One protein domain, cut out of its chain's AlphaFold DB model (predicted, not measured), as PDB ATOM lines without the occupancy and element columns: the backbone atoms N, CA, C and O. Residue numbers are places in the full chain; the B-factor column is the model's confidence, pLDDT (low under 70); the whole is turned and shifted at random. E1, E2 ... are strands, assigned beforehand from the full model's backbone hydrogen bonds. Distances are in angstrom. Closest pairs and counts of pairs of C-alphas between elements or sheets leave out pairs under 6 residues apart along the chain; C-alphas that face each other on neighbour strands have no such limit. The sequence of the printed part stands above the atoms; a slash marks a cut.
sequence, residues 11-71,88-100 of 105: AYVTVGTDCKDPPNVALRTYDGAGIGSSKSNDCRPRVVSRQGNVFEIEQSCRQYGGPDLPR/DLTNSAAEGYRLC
ATOM      1  N   ALA A  11     268.584 202.805 259.978       91.50
ATOM      2  CA  ALA A  11     269.750 203.344 259.308       91.50
ATOM      3  C   ALA A  11     269.427 204.678 258.623       91.50
ATOM      4  O   ALA A  11     268.449 204.817 257.886       91.50
ATOM      5  N   TYR A  12     270.283 205.656 258.858       93.06
ATOM      6  CA  TYR A  12     270.243 206.993 258.304       93.06
ATOM      7  C   TYR A  12     271.451 207.210 257.406       93.06
ATOM      8  O   TYR A  12     272.558 206.780 257.715       93.06
ATOM      9  N   VAL A  13     271.243 207.905 256.299       93.62
ATOM     10  CA  VAL A  13     272.282 208.184 255.310       93.62
ATOM     11  C   VAL A  13     272.326 209.681 255.043       93.62
ATOM     12  O   VAL A  13     271.275 210.330 255.027       93.62
ATOM     13  N   THR A  14     273.521 210.232 254.824       92.75
ATOM     14  CA  THR A  14     273.696 211.640 254.444       92.75
ATOM     15  C   THR A  14     272.797 212.010 253.256       92.75
ATOM     16  O   THR A  14     272.682 211.273 252.272       92.75
ATOM     17  N   VAL A  15     272.134 213.162 253.329       91.12
ATOM     18  CA  VAL A  15     271.287 213.683 252.251       91.12
ATOM     19  C   VAL A  15     272.126 213.862 250.981       91.12
ATOM     20  O   VAL A  15     273.211 214.429 251.019       91.12
ATOM     21  N   GLY A  16     271.613 213.369 249.851       87.25
ATOM     22  CA  GLY A  16     272.330 213.338 248.568       87.25
ATOM     23  C   GLY A  16     272.995 211.995 248.249       87.25
ATOM     24  O   GLY A  16     273.365 211.769 247.102       87.25
ATOM     25  N   THR A  17     273.071 211.080 249.217       89.25
ATOM     26  CA  THR A  17     273.585 209.719 249.025       89.25
ATOM     27  C   THR A  17     272.443 208.719 248.801       89.25
ATOM     28  O   THR A  17     271.335 208.856 249.346       89.25
ATOM     29  N   ASP A  18     272.705 207.710 247.968       87.06
ATOM     30  CA  ASP A  18     271.757 206.646 247.640       87.06
ATOM     31  C   ASP A  18     271.608 205.635 248.794       87.06
ATOM     32  O   ASP A  18     272.580 205.305 249.471       87.06
ATOM     33  N   CYS A  19     270.387 205.148 249.033       86.94
ATOM     34  CA  CYS A  19     270.112 204.189 250.110       86.94
ATOM     35  C   CYS A  19     270.498 202.743 249.745       86.94
ATOM     36  O   CYS A  19     270.559 201.905 250.640       86.94
ATOM     37  N   LYS A  20     270.730 202.428 248.464       84.44
ATOM     38  CA  LYS A  20     270.998 201.064 247.989       84.44
ATOM     39  C   LYS A  20     272.403 200.580 248.341       84.44
ATOM     40  O   LYS A  20     272.568 199.410 248.670       84.44
ATOM     41  N   ASP A  21     273.389 201.467 248.251       81.62
ATOM     42  CA  ASP A  21     274.795 201.191 248.576       81.62
ATOM     43  C   ASP A  21     275.474 202.479 249.083       81.62
ATOM     44  O   ASP A  21     276.264 203.109 248.375       81.62
ATOM     45  N   PRO A  22     275.096 202.979 250.275       84.38
ATOM     46  CA  PRO A  22     275.739 204.156 250.832       84.38
ATOM     47  C   PRO A  22     277.155 203.807 251.309       84.38
ATOM     48  O   PRO A  22     277.370 202.758 251.922       84.38
ATOM     49  N   PRO A  23     278.132 204.712 251.145       86.00
ATOM     50  CA  PRO A  23     279.433 204.522 251.750       86.00
ATOM     51  C   PRO A  23     279.298 204.514 253.278       86.00
ATOM     52  O   PRO A  23     278.617 205.354 253.866       86.00
ATOM     53  N   ASN A  24     280.033 203.614 253.934       82.31
ATOM     54  CA  ASN A  24     280.041 203.434 255.393       82.31
ATOM     55  C   ASN A  24     280.249 204.733 256.196       82.31
ATOM     56  O   ASN A  24     279.835 204.825 257.351       82.31
ATOM     57  N   VAL A  25     280.907 205.739 255.612       84.25
ATOM     58  CA  VAL A  25     281.150 207.042 256.256       84.25
ATOM     59  C   VAL A  25     279.891 207.909 256.334       84.25
ATOM     60  O   VAL A  25     279.737 208.647 257.305       84.25
ATOM     61  N   ALA A  26     278.991 207.775 255.356       87.12
ATOM     62  CA  ALA A  26     277.720 208.491 255.267       87.12
ATOM     63  C   ALA A  26     276.590 207.781 256.028       87.12
ATOM     64  O   ALA A  26     275.502 208.332 256.166       87.12
ATOM     65  N   LEU A  27     276.833 206.554 256.504       89.44
ATOM     66  CA  LEU A  27     275.868 205.753 257.246       89.44
ATOM     67  C   LEU A  27     275.923 206.073 258.745       89.44
ATOM     68  O   LEU A  27     276.992 206.107 259.367       89.44
ATOM     69  N   ARG A  28     274.750 206.260 259.338       91.00
ATOM     70  CA  ARG A  28     274.516 206.370 260.777       91.00
ATOM     71  C   ARG A  28     273.397 205.425 261.173       91.00
ATOM     72  O   ARG A  28     272.484 205.194 260.390       91.00
ATOM     73  N   THR A  29     273.429 204.912 262.390       90.50
ATOM     74  CA  THR A  29     272.377 204.020 262.893       90.50
ATOM     75  C   THR A  29     271.789 204.617 264.153       90.50
ATOM     76  O   THR A  29     272.538 205.044 265.025       90.50
ATOM     77  N   TYR A  30     270.464 204.657 264.251       90.75
ATOM     78  CA  TYR A  30     269.767 205.110 265.446       90.75
ATOM     79  C   TYR A  30     268.920 203.977 266.019       90.75
ATOM     80  O   TYR A  30     268.045 203.449 265.334       90.75
ATOM     81  N   ASP A  31     269.169 203.619 267.274       86.19
ATOM     82  CA  ASP A  31     268.518 202.509 267.982       86.19
ATOM     83  C   ASP A  31     267.598 202.981 269.124       86.19
ATOM     84  O   ASP A  31     267.197 202.192 269.977       86.19
ATOM     85  N   GLY A  32     267.285 204.280 269.187       85.31
ATOM     86  CA  GLY A  32     266.514 204.871 270.287       85.31
ATOM     87  C   GLY A  32     267.383 205.260 271.477       85.31
ATOM     88  O   GLY A  32     267.130 206.289 272.114       85.31
ATOM     89  N   ALA A  33     268.457 204.503 271.720       81.25
ATOM     90  CA  ALA A  33     269.525 204.924 272.602       81.25
ATOM     91  C   ALA A  33     270.296 206.041 271.906       81.25
ATOM     92  O   ALA A  33     269.963 207.186 272.186       81.25
ATOM     93  N   GLY A  34     271.220 205.768 270.976       86.00
ATOM     94  CA  GLY A  34     272.155 206.757 270.412       86.00
ATOM     95  C   GLY A  34     272.376 206.680 268.909       86.00
ATOM     96  O   GLY A  34     271.733 205.906 268.208       86.00
ATOM     97  N   ILE A  35     273.265 207.540 268.406       88.06
ATOM     98  CA  ILE A  35     273.614 207.600 266.982       88.06
ATOM     99  C   ILE A  35     274.964 206.906 266.797       88.06
ATOM    100  O   ILE A  35     276.010 207.475 267.100       88.06
ATOM    101  N   GLY A  36     274.924 205.674 266.301       87.44
ATOM    102  CA  GLY A  36     276.097 204.904 265.904       87.44
ATOM    103  C   GLY A  36     276.576 205.229 264.490       87.44
ATOM    104  O   GLY A  36     275.894 205.883 263.698       87.44
ATOM    105  N   SER A  37     277.761 204.727 264.160       85.50
ATOM    106  CA  SER A  37     278.384 204.828 262.842       85.50
ATOM    107  C   SER A  37     279.063 203.509 262.462       85.50
ATOM    108  O   SER A  37     279.187 202.592 263.269       85.50
ATOM    109  N   SER A  38     279.594 203.417 261.246       81.62
ATOM    110  CA  SER A  38     280.393 202.253 260.827       81.62
ATOM    111  C   SER A  38     281.650 202.000 261.673       81.62
ATOM    112  O   SER A  38     282.191 200.897 261.650       81.62
ATOM    113  N   LYS A  39     282.123 203.004 262.421       79.69
ATOM    114  CA  LYS A  39     283.300 202.904 263.299       79.69
ATOM    115  C   LYS A  39     282.938 202.825 264.780       79.69
ATOM    116  O   LYS A  39     283.830 202.666 265.610       79.69
ATOM    117  N   SER A  40     281.662 202.952 265.131       82.75
ATOM    118  CA  SER A  40     281.230 203.034 266.523       82.75
ATOM    119  C   SER A  40     279.814 202.490 266.720       82.75
ATOM    120  O   SER A  40     278.882 202.893 266.030       82.75
ATOM    121  N   ASN A  41     279.628 201.579 267.679       81.62
ATOM    122  CA  ASN A  41     278.308 201.048 268.037       81.62
ATOM    123  C   ASN A  41     278.077 201.074 269.554       81.62
ATOM    124  O   ASN A  41     278.934 201.546 270.307       81.62
ATOM    125  N   ASP A  42     276.918 200.566 269.993       82.56
ATOM    126  CA  ASP A  42     276.562 200.448 271.415       82.56
ATOM    127  C   ASP A  42     276.749 201.794 272.135       82.56
ATOM    128  O   ASP A  42     277.393 201.914 273.185       82.56
ATOM    129  N   CYS A  43     276.247 202.841 271.476       86.94
ATOM    130  CA  CYS A  43     276.314 204.214 271.931       86.94
ATOM    131  C   CYS A  43     275.327 204.424 273.068       86.94
ATOM    132  O   CYS A  43     274.132 204.170 272.942       86.94
ATOM    133  N   ARG A  44     275.836 204.931 274.190       88.06
ATOM    134  CA  ARG A  44     275.021 205.295 275.349       88.06
ATOM    135  C   ARG A  44     274.955 206.807 275.455       88.06
ATOM    136  O   ARG A  44     275.902 207.392 275.987       88.06
ATOM    137  N   PRO A  45     273.899 207.453 274.948       86.94
ATOM    138  CA  PRO A  45     273.773 208.890 275.046       86.94
ATOM    139  C   PRO A  45     273.153 209.340 276.349       86.94
ATOM    140  O   PRO A  45     272.419 208.634 277.041       86.94
ATOM    141  N   ARG A  46     273.415 210.608 276.603       88.75
ATOM    142  CA  ARG A  46     272.807 211.443 277.606       88.75
ATOM    143  C   ARG A  46     272.476 212.770 276.940       88.75
ATOM    144  O   ARG A  46     273.355 213.413 276.374       88.75
ATOM    145  N   VAL A  47     271.219 213.199 277.022       89.75
ATOM    146  CA  VAL A  47     270.850 214.556 276.602       89.75
ATOM    147  C   VAL A  47     271.447 215.532 277.610       89.75
ATOM    148  O   VAL A  47     271.110 215.492 278.793       89.75
ATOM    149  N   VAL A  48     272.360 216.379 277.146       92.06
ATOM    150  CA  VAL A  48     272.984 217.440 277.945       92.06
ATOM    151  C   VAL A  48     272.085 218.667 277.954       92.06
ATOM    152  O   VAL A  48     271.870 219.276 278.998       92.06
ATOM    153  N   SER A  49     271.528 219.007 276.793       91.69
ATOM    154  CA  SER A  49     270.643 220.153 276.631       91.69
ATOM    155  C   SER A  49     269.651 219.917 275.500       91.69
ATOM    156  O   SER A  49     269.929 219.201 274.538       91.69
ATOM    157  N   ARG A  50     268.476 220.536 275.607       92.56
ATOM    158  CA  ARG A  50     267.452 220.525 274.567       92.56
ATOM    159  C   ARG A  50     266.885 221.924 274.402       92.56
ATOM    160  O   ARG A  50     266.381 222.506 275.357       92.56
ATOM    161  N   GLN A  51     266.894 222.415 273.170       92.81
ATOM    162  CA  GLN A  51     266.302 223.690 272.782       92.81
ATOM    163  C   GLN A  51     265.390 223.460 271.576       92.81
ATOM    164  O   GLN A  51     265.841 223.343 270.439       92.81
ATOM    165  N   GLY A  52     264.085 223.332 271.830       92.12
ATOM    166  CA  GLY A  52     263.105 223.013 270.792       92.12
ATOM    167  C   GLY A  52     263.381 221.654 270.139       92.12
ATOM    168  O   GLY A  52     263.220 220.608 270.782       92.12
ATOM    169  N   ASN A  53     263.777 221.689 268.864       92.81
ATOM    170  CA  ASN A  53     264.154 220.527 268.062       92.81
ATOM    171  C   ASN A  53     265.676 220.327 267.934       92.81
ATOM    172  O   ASN A  53     266.103 219.442 267.199       92.81
ATOM    173  N   VAL A  54     266.490 221.119 268.636       94.38
ATOM    174  CA  VAL A  54     267.944 220.942 268.733       94.38
ATOM    175  C   VAL A  54     268.281 220.251 270.050       94.38
ATOM    176  O   VAL A  54     267.836 220.670 271.122       94.38
ATOM    177  N   PHE A  55     269.073 219.190 269.967       93.06
ATOM    178  CA  PHE A  55     269.468 218.333 271.073       93.06
ATOM    179  C   PHE A  55     270.989 218.282 271.133       93.06
ATOM    180  O   PHE A  55     271.638 217.839 270.189       93.06
ATOM    181  N   GLU A  56     271.555 218.716 272.249       92.81
ATOM    182  CA  GLU A  56     272.949 218.444 272.568       92.81
ATOM    183  C   GLU A  56     272.992 217.112 273.312       92.81
ATOM    184  O   GLU A  56     272.449 216.980 274.415       92.81
ATOM    185  N   ILE A  57     273.601 216.115 272.683       92.00
ATOM    186  CA  ILE A  57     273.773 214.780 273.237       92.00
ATOM    187  C   ILE A  57     275.252 214.532 273.500       92.00
ATOM    188  O   ILE A  57     276.120 214.881 272.709       92.00
ATOM    189  N   GLU A  58     275.542 213.905 274.624       91.62
ATOM    190  CA  GLU A  58     276.859 213.373 274.935       91.62
ATOM    191  C   GLU A  58     276.720 211.864 275.014       91.62
ATOM    192  O   GLU A  58     275.920 211.358 275.800       91.62
ATOM    193  N   GLN A  59     277.440 211.138 274.167       90.62
ATOM    194  CA  GLN A  59     277.287 209.699 274.039       90.62
ATOM    195  C   GLN A  59     278.604 208.961 274.131       90.62
ATOM    196  O   GLN A  59     279.604 209.360 273.549       90.62
ATOM    197  N   SER A  60     278.588 207.864 274.885       89.88
ATOM    198  CA  SER A  60     279.731 206.970 275.014       89.88
ATOM    199  C   SER A  60     279.556 205.784 274.077       89.88
ATOM    200  O   SER A  60     278.765 204.876 274.357       89.88
ATOM    201  N   CYS A  61     280.283 205.795 272.966       88.06
ATOM    202  CA  CYS A  61     280.220 204.768 271.935       88.06
ATOM    203  C   CYS A  61     281.408 203.814 272.024       88.06
ATOM    204  O   CYS A  61     282.539 204.219 272.303       88.06
ATOM    205  N   ARG A  62     281.166 202.527 271.769       86.44
ATOM    206  CA  ARG A  62     282.227 201.531 271.626       86.44
ATOM    207  C   ARG A  62     282.817 201.640 270.225       86.44
ATOM    208  O   ARG A  62     282.100 201.453 269.245       86.44
ATOM    209  N   GLN A  63     284.107 201.943 270.128       84.50
ATOM    210  CA  GLN A  63     284.775 202.058 268.834       84.50
ATOM    211  C   GLN A  63     285.183 200.689 268.266       84.50
ATOM    212  O   GLN A  63     285.485 199.752 269.007       84.50
ATOM    213  N   TYR A  64     285.209 200.597 266.938       75.94
ATOM    214  CA  TYR A  64     285.643 199.441 266.153       75.94
ATOM    215  C   TYR A  64     286.802 199.829 265.235       75.94
ATOM    216  O   TYR A  64     286.878 200.962 264.763       75.94
ATOM    217  N   GLY A  65     287.699 198.877 264.957       68.75
ATOM    218  CA  GLY A  65     288.844 199.084 264.055       68.75
ATOM    219  C   GLY A  65     290.227 198.821 264.661       68.75
ATOM    220  O   GLY A  65     291.226 199.117 264.015       68.75
ATOM    221  N   GLY A  66     290.310 198.257 265.869       68.75
ATOM    222  CA  GLY A  66     291.574 197.902 266.520       68.75
ATOM    223  C   GLY A  66     291.384 196.877 267.647       68.75
ATOM    224  O   GLY A  66     290.248 196.649 268.064       68.75
ATOM    225  N   PRO A  67     292.472 196.241 268.125       61.12
ATOM    226  CA  PRO A  67     292.401 195.121 269.067       61.12
ATOM    227  C   PRO A  67     291.951 195.510 270.485       61.12
ATOM    228  O   PRO A  67     291.463 194.645 271.203       61.12
ATOM    229  N   ASP A  68     292.064 196.782 270.879       66.31
ATOM    230  CA  ASP A  68     291.681 197.256 272.217       66.31
ATOM    231  C   ASP A  68     291.255 198.731 272.152       66.31
ATOM    232  O   ASP A  68     292.007 199.648 272.483       66.31
ATOM    233  N   LEU A  69     290.073 198.983 271.585       70.62
ATOM    234  CA  LEU A  69     289.542 200.340 271.503       70.62
ATOM    235  C   LEU A  69     288.624 200.621 272.701       70.62
ATOM    236  O   LEU A  69     287.592 199.953 272.852       70.62
ATOM    237  N   PRO A  70     288.963 201.612 273.548       78.06
ATOM    238  CA  PRO A  70     288.095 202.012 274.640       78.06
ATOM    239  C   PRO A  70     286.806 202.636 274.097       78.06
ATOM    240  O   PRO A  70     286.706 203.038 272.933       78.06
ATOM    241  N   ARG A  71     285.798 202.756 274.965       83.69
ATOM    242  CA  ARG A  71     284.667 203.629 274.655       83.69
ATOM    243  C   ARG A  71     285.168 205.064 274.540       83.69
ATOM    244  O   ARG A  71     285.921 205.520 275.397       83.69
ATOM    245  N   ASP A  88     273.074 216.876 261.699       92.62
ATOM    246  CA  ASP A  88     274.211 216.981 262.602       92.62
ATOM    247  C   ASP A  88     274.818 218.386 262.479       92.62
ATOM    248  O   ASP A  88     275.185 218.837 261.395       92.62
ATOM    249  N   LEU A  89     274.866 219.101 263.599       93.12
ATOM    250  CA  LEU A  89     275.403 220.454 263.757       93.12
ATOM    251  C   LEU A  89     276.700 220.457 264.586       93.12
ATOM    252  O   LEU A  89     277.118 221.504 265.072       93.12
ATOM    253  N   THR A  90     277.299 219.289 264.821       87.00
ATOM    254  CA  THR A  90     278.493 219.121 265.663       87.00
ATOM    255  C   THR A  90     279.720 219.740 265.006       87.00
ATOM    256  O   THR A  90     280.540 220.372 265.670       87.00
ATOM    257  N   ASN A  91     279.844 219.560 263.692       80.88
ATOM    258  CA  ASN A  91     280.931 220.118 262.899       80.88
ATOM    259  C   ASN A  91     280.563 221.501 262.347       80.88
ATOM    260  O   ASN A  91     279.399 221.886 262.284       80.88
ATOM    261  N   SER A  92     281.570 222.243 261.875       76.44
ATOM    262  CA  SER A  92     281.374 223.569 261.267       76.44
ATOM    263  C   SER A  92     280.490 223.547 260.012       76.44
ATOM    264  O   SER A  92     279.950 224.583 259.629       76.44
ATOM    265  N   ALA A  93     280.338 222.381 259.377       83.06
ATOM    266  CA  ALA A  93     279.382 222.146 258.308       83.06
ATOM    267  C   ALA A  93     278.221 221.299 258.843       83.06
ATOM    268  O   ALA A  93     278.434 220.186 259.323       83.06
ATOM    269  N   ALA A  94     277.005 221.835 258.731       89.69
ATOM    270  CA  ALA A  94     275.789 221.105 259.045       89.69
ATOM    271  C   ALA A  94     275.605 219.956 258.044       89.69
ATOM    272  O   ALA A  94     275.550 220.193 256.835       89.69
ATOM    273  N   GLU A  95     275.486 218.730 258.540       92.12
ATOM    274  CA  GLU A  95     275.341 217.537 257.711       92.12
ATOM    275  C   GLU A  95     273.955 216.921 257.912       92.12
ATOM    276  O   GLU A  95     273.602 216.470 258.998       92.12
ATOM    277  N   GLY A  96     273.136 216.938 256.861       94.25
ATOM    278  CA  GLY A  96     271.786 216.379 256.893       94.25
ATOM    279  C   GLY A  96     271.791 214.868 256.690       94.25
ATOM    280  O   GLY A  96     272.499 214.366 255.822       94.25
ATOM    281  N   TYR A  97     270.933 214.158 257.413       94.31
ATOM    282  CA  TYR A  97     270.740 212.713 257.354       94.31
ATOM    283  C   TYR A  97     269.257 212.366 257.192       94.31
ATOM    284  O   TYR A  97     268.381 212.984 257.802       94.31
ATOM    285  N   ARG A  98     268.963 211.338 256.390       95.06
ATOM    286  CA  ARG A  98     267.607 210.815 256.155       95.06
ATOM    287  C   ARG A  98     267.529 209.321 256.442       95.06
ATOM    288  O   ARG A  98     268.475 208.597 256.150       95.06
ATOM    289  N   LEU A  99     266.396 208.862 256.966       93.31
ATOM    290  CA  LEU A  99     266.132 207.442 257.189       93.31
ATOM    291  C   LEU A  99     266.061 206.706 255.844       93.31
ATOM    292  O   LEU A  99     265.296 207.088 254.956       93.31
ATOM    293  N   CYS A 100     266.814 205.620 255.734       91.31
ATOM    294  CA  CYS A 100     266.769 204.670 254.633       91.31
ATOM    295  C   CYS A 100     266.146 203.361 255.150       91.31
ATOM    296  O   CYS A 100     266.858 202.523 255.700       91.31
TER     297      CYS A 100
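What this domain is: This is residues 11 to 71 and 88 to 100 of the 105 residues of an uncharacterized protein of Methylobacterium sp. WL120 (UniProt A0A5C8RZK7). A small, strongly twisted and curled sheet of four short strands stands at the foot of a long two-stranded hairpin, E4 and E5, which bends in an arch from beside E3 towards the side of E6 and leaves open space between its far end and the sheet. The long loop of residues 15 to 26 bulges away from that arch. The printed part has 74 residues with six named strands, E1 to E6 in chain order, and no named helix; its class is all strand. The four-stranded sheet has the order E3, E2, E1, E6 and the other sheet is the pair E4 and E5, both antiparallel. The whole is only just compact, close to loose, with a radius of gyration of the C-alphas of 13.1 A and spans of 34 by 34 by 25 A.

How they stand to each other: In the larger sheet, E1, residues 11 to 14, and E2, residues 27 to 30, are inner strands and form a hairpin; N 12 and O 28 are 2.7 A apart, within hydrogen-bond range. On the other side of E1 is the edge strand E6, residues 95 to 99, antiparallel at 144 degrees, with N 13 and O 98 at 2.9 A. E3, residues 35 to 37, is the other edge strand and forms a hairpin with E2, with N 36 and O 29 at 2.8 A. E1, E2 and E3 are a meander, each strand the antiparallel neighbour of the one before. From edge to edge the strands' lines turn by 83 degrees. E4, residues 40 to 51, and E5, residues 54 to 63, form a hairpin at 161 degrees, with N 46 and O 58 at 2.7 A and N 62 and O 41 at 2.8 A. E4 bends by 74 degrees at residue 43 and E5 by 55 degrees at residue 60. The closest C-alphas of E3 and E4 are those of Gly 36 and Cys 43, 6.1 A apart. E2 and E4 are near each other. E6 is apart from both E4 and E5.

Where its parts are: E1 begins at C-alpha 11, (269.750, 203.344, 259.308), and is 10.4 A long; E2 measures 10.2 A, E3 6.9 A and E6 13.7 A. E4 runs 26.2 A to C-alpha 51 at (266.302, 223.690, 272.782), and E5 runs 25.3 A. E6 ends at C-alpha 99, (266.132, 207.442, 257.189).

The domain as a whole: The two C-alphas farthest apart, those of Gly 52 and Pro 67, are 40.5 A from each other. Residues 72 to 87 are not printed, and C-alphas 71 and 88 are 20.8 A apart across this cut. The link from E1 to E2 is long, with 12 residues; those from E2 to E3, E3 to E4 and E4 to E5 are tight. The mean pLDDT of the printed part is 86.6, and residues 65 to 68 are under 70.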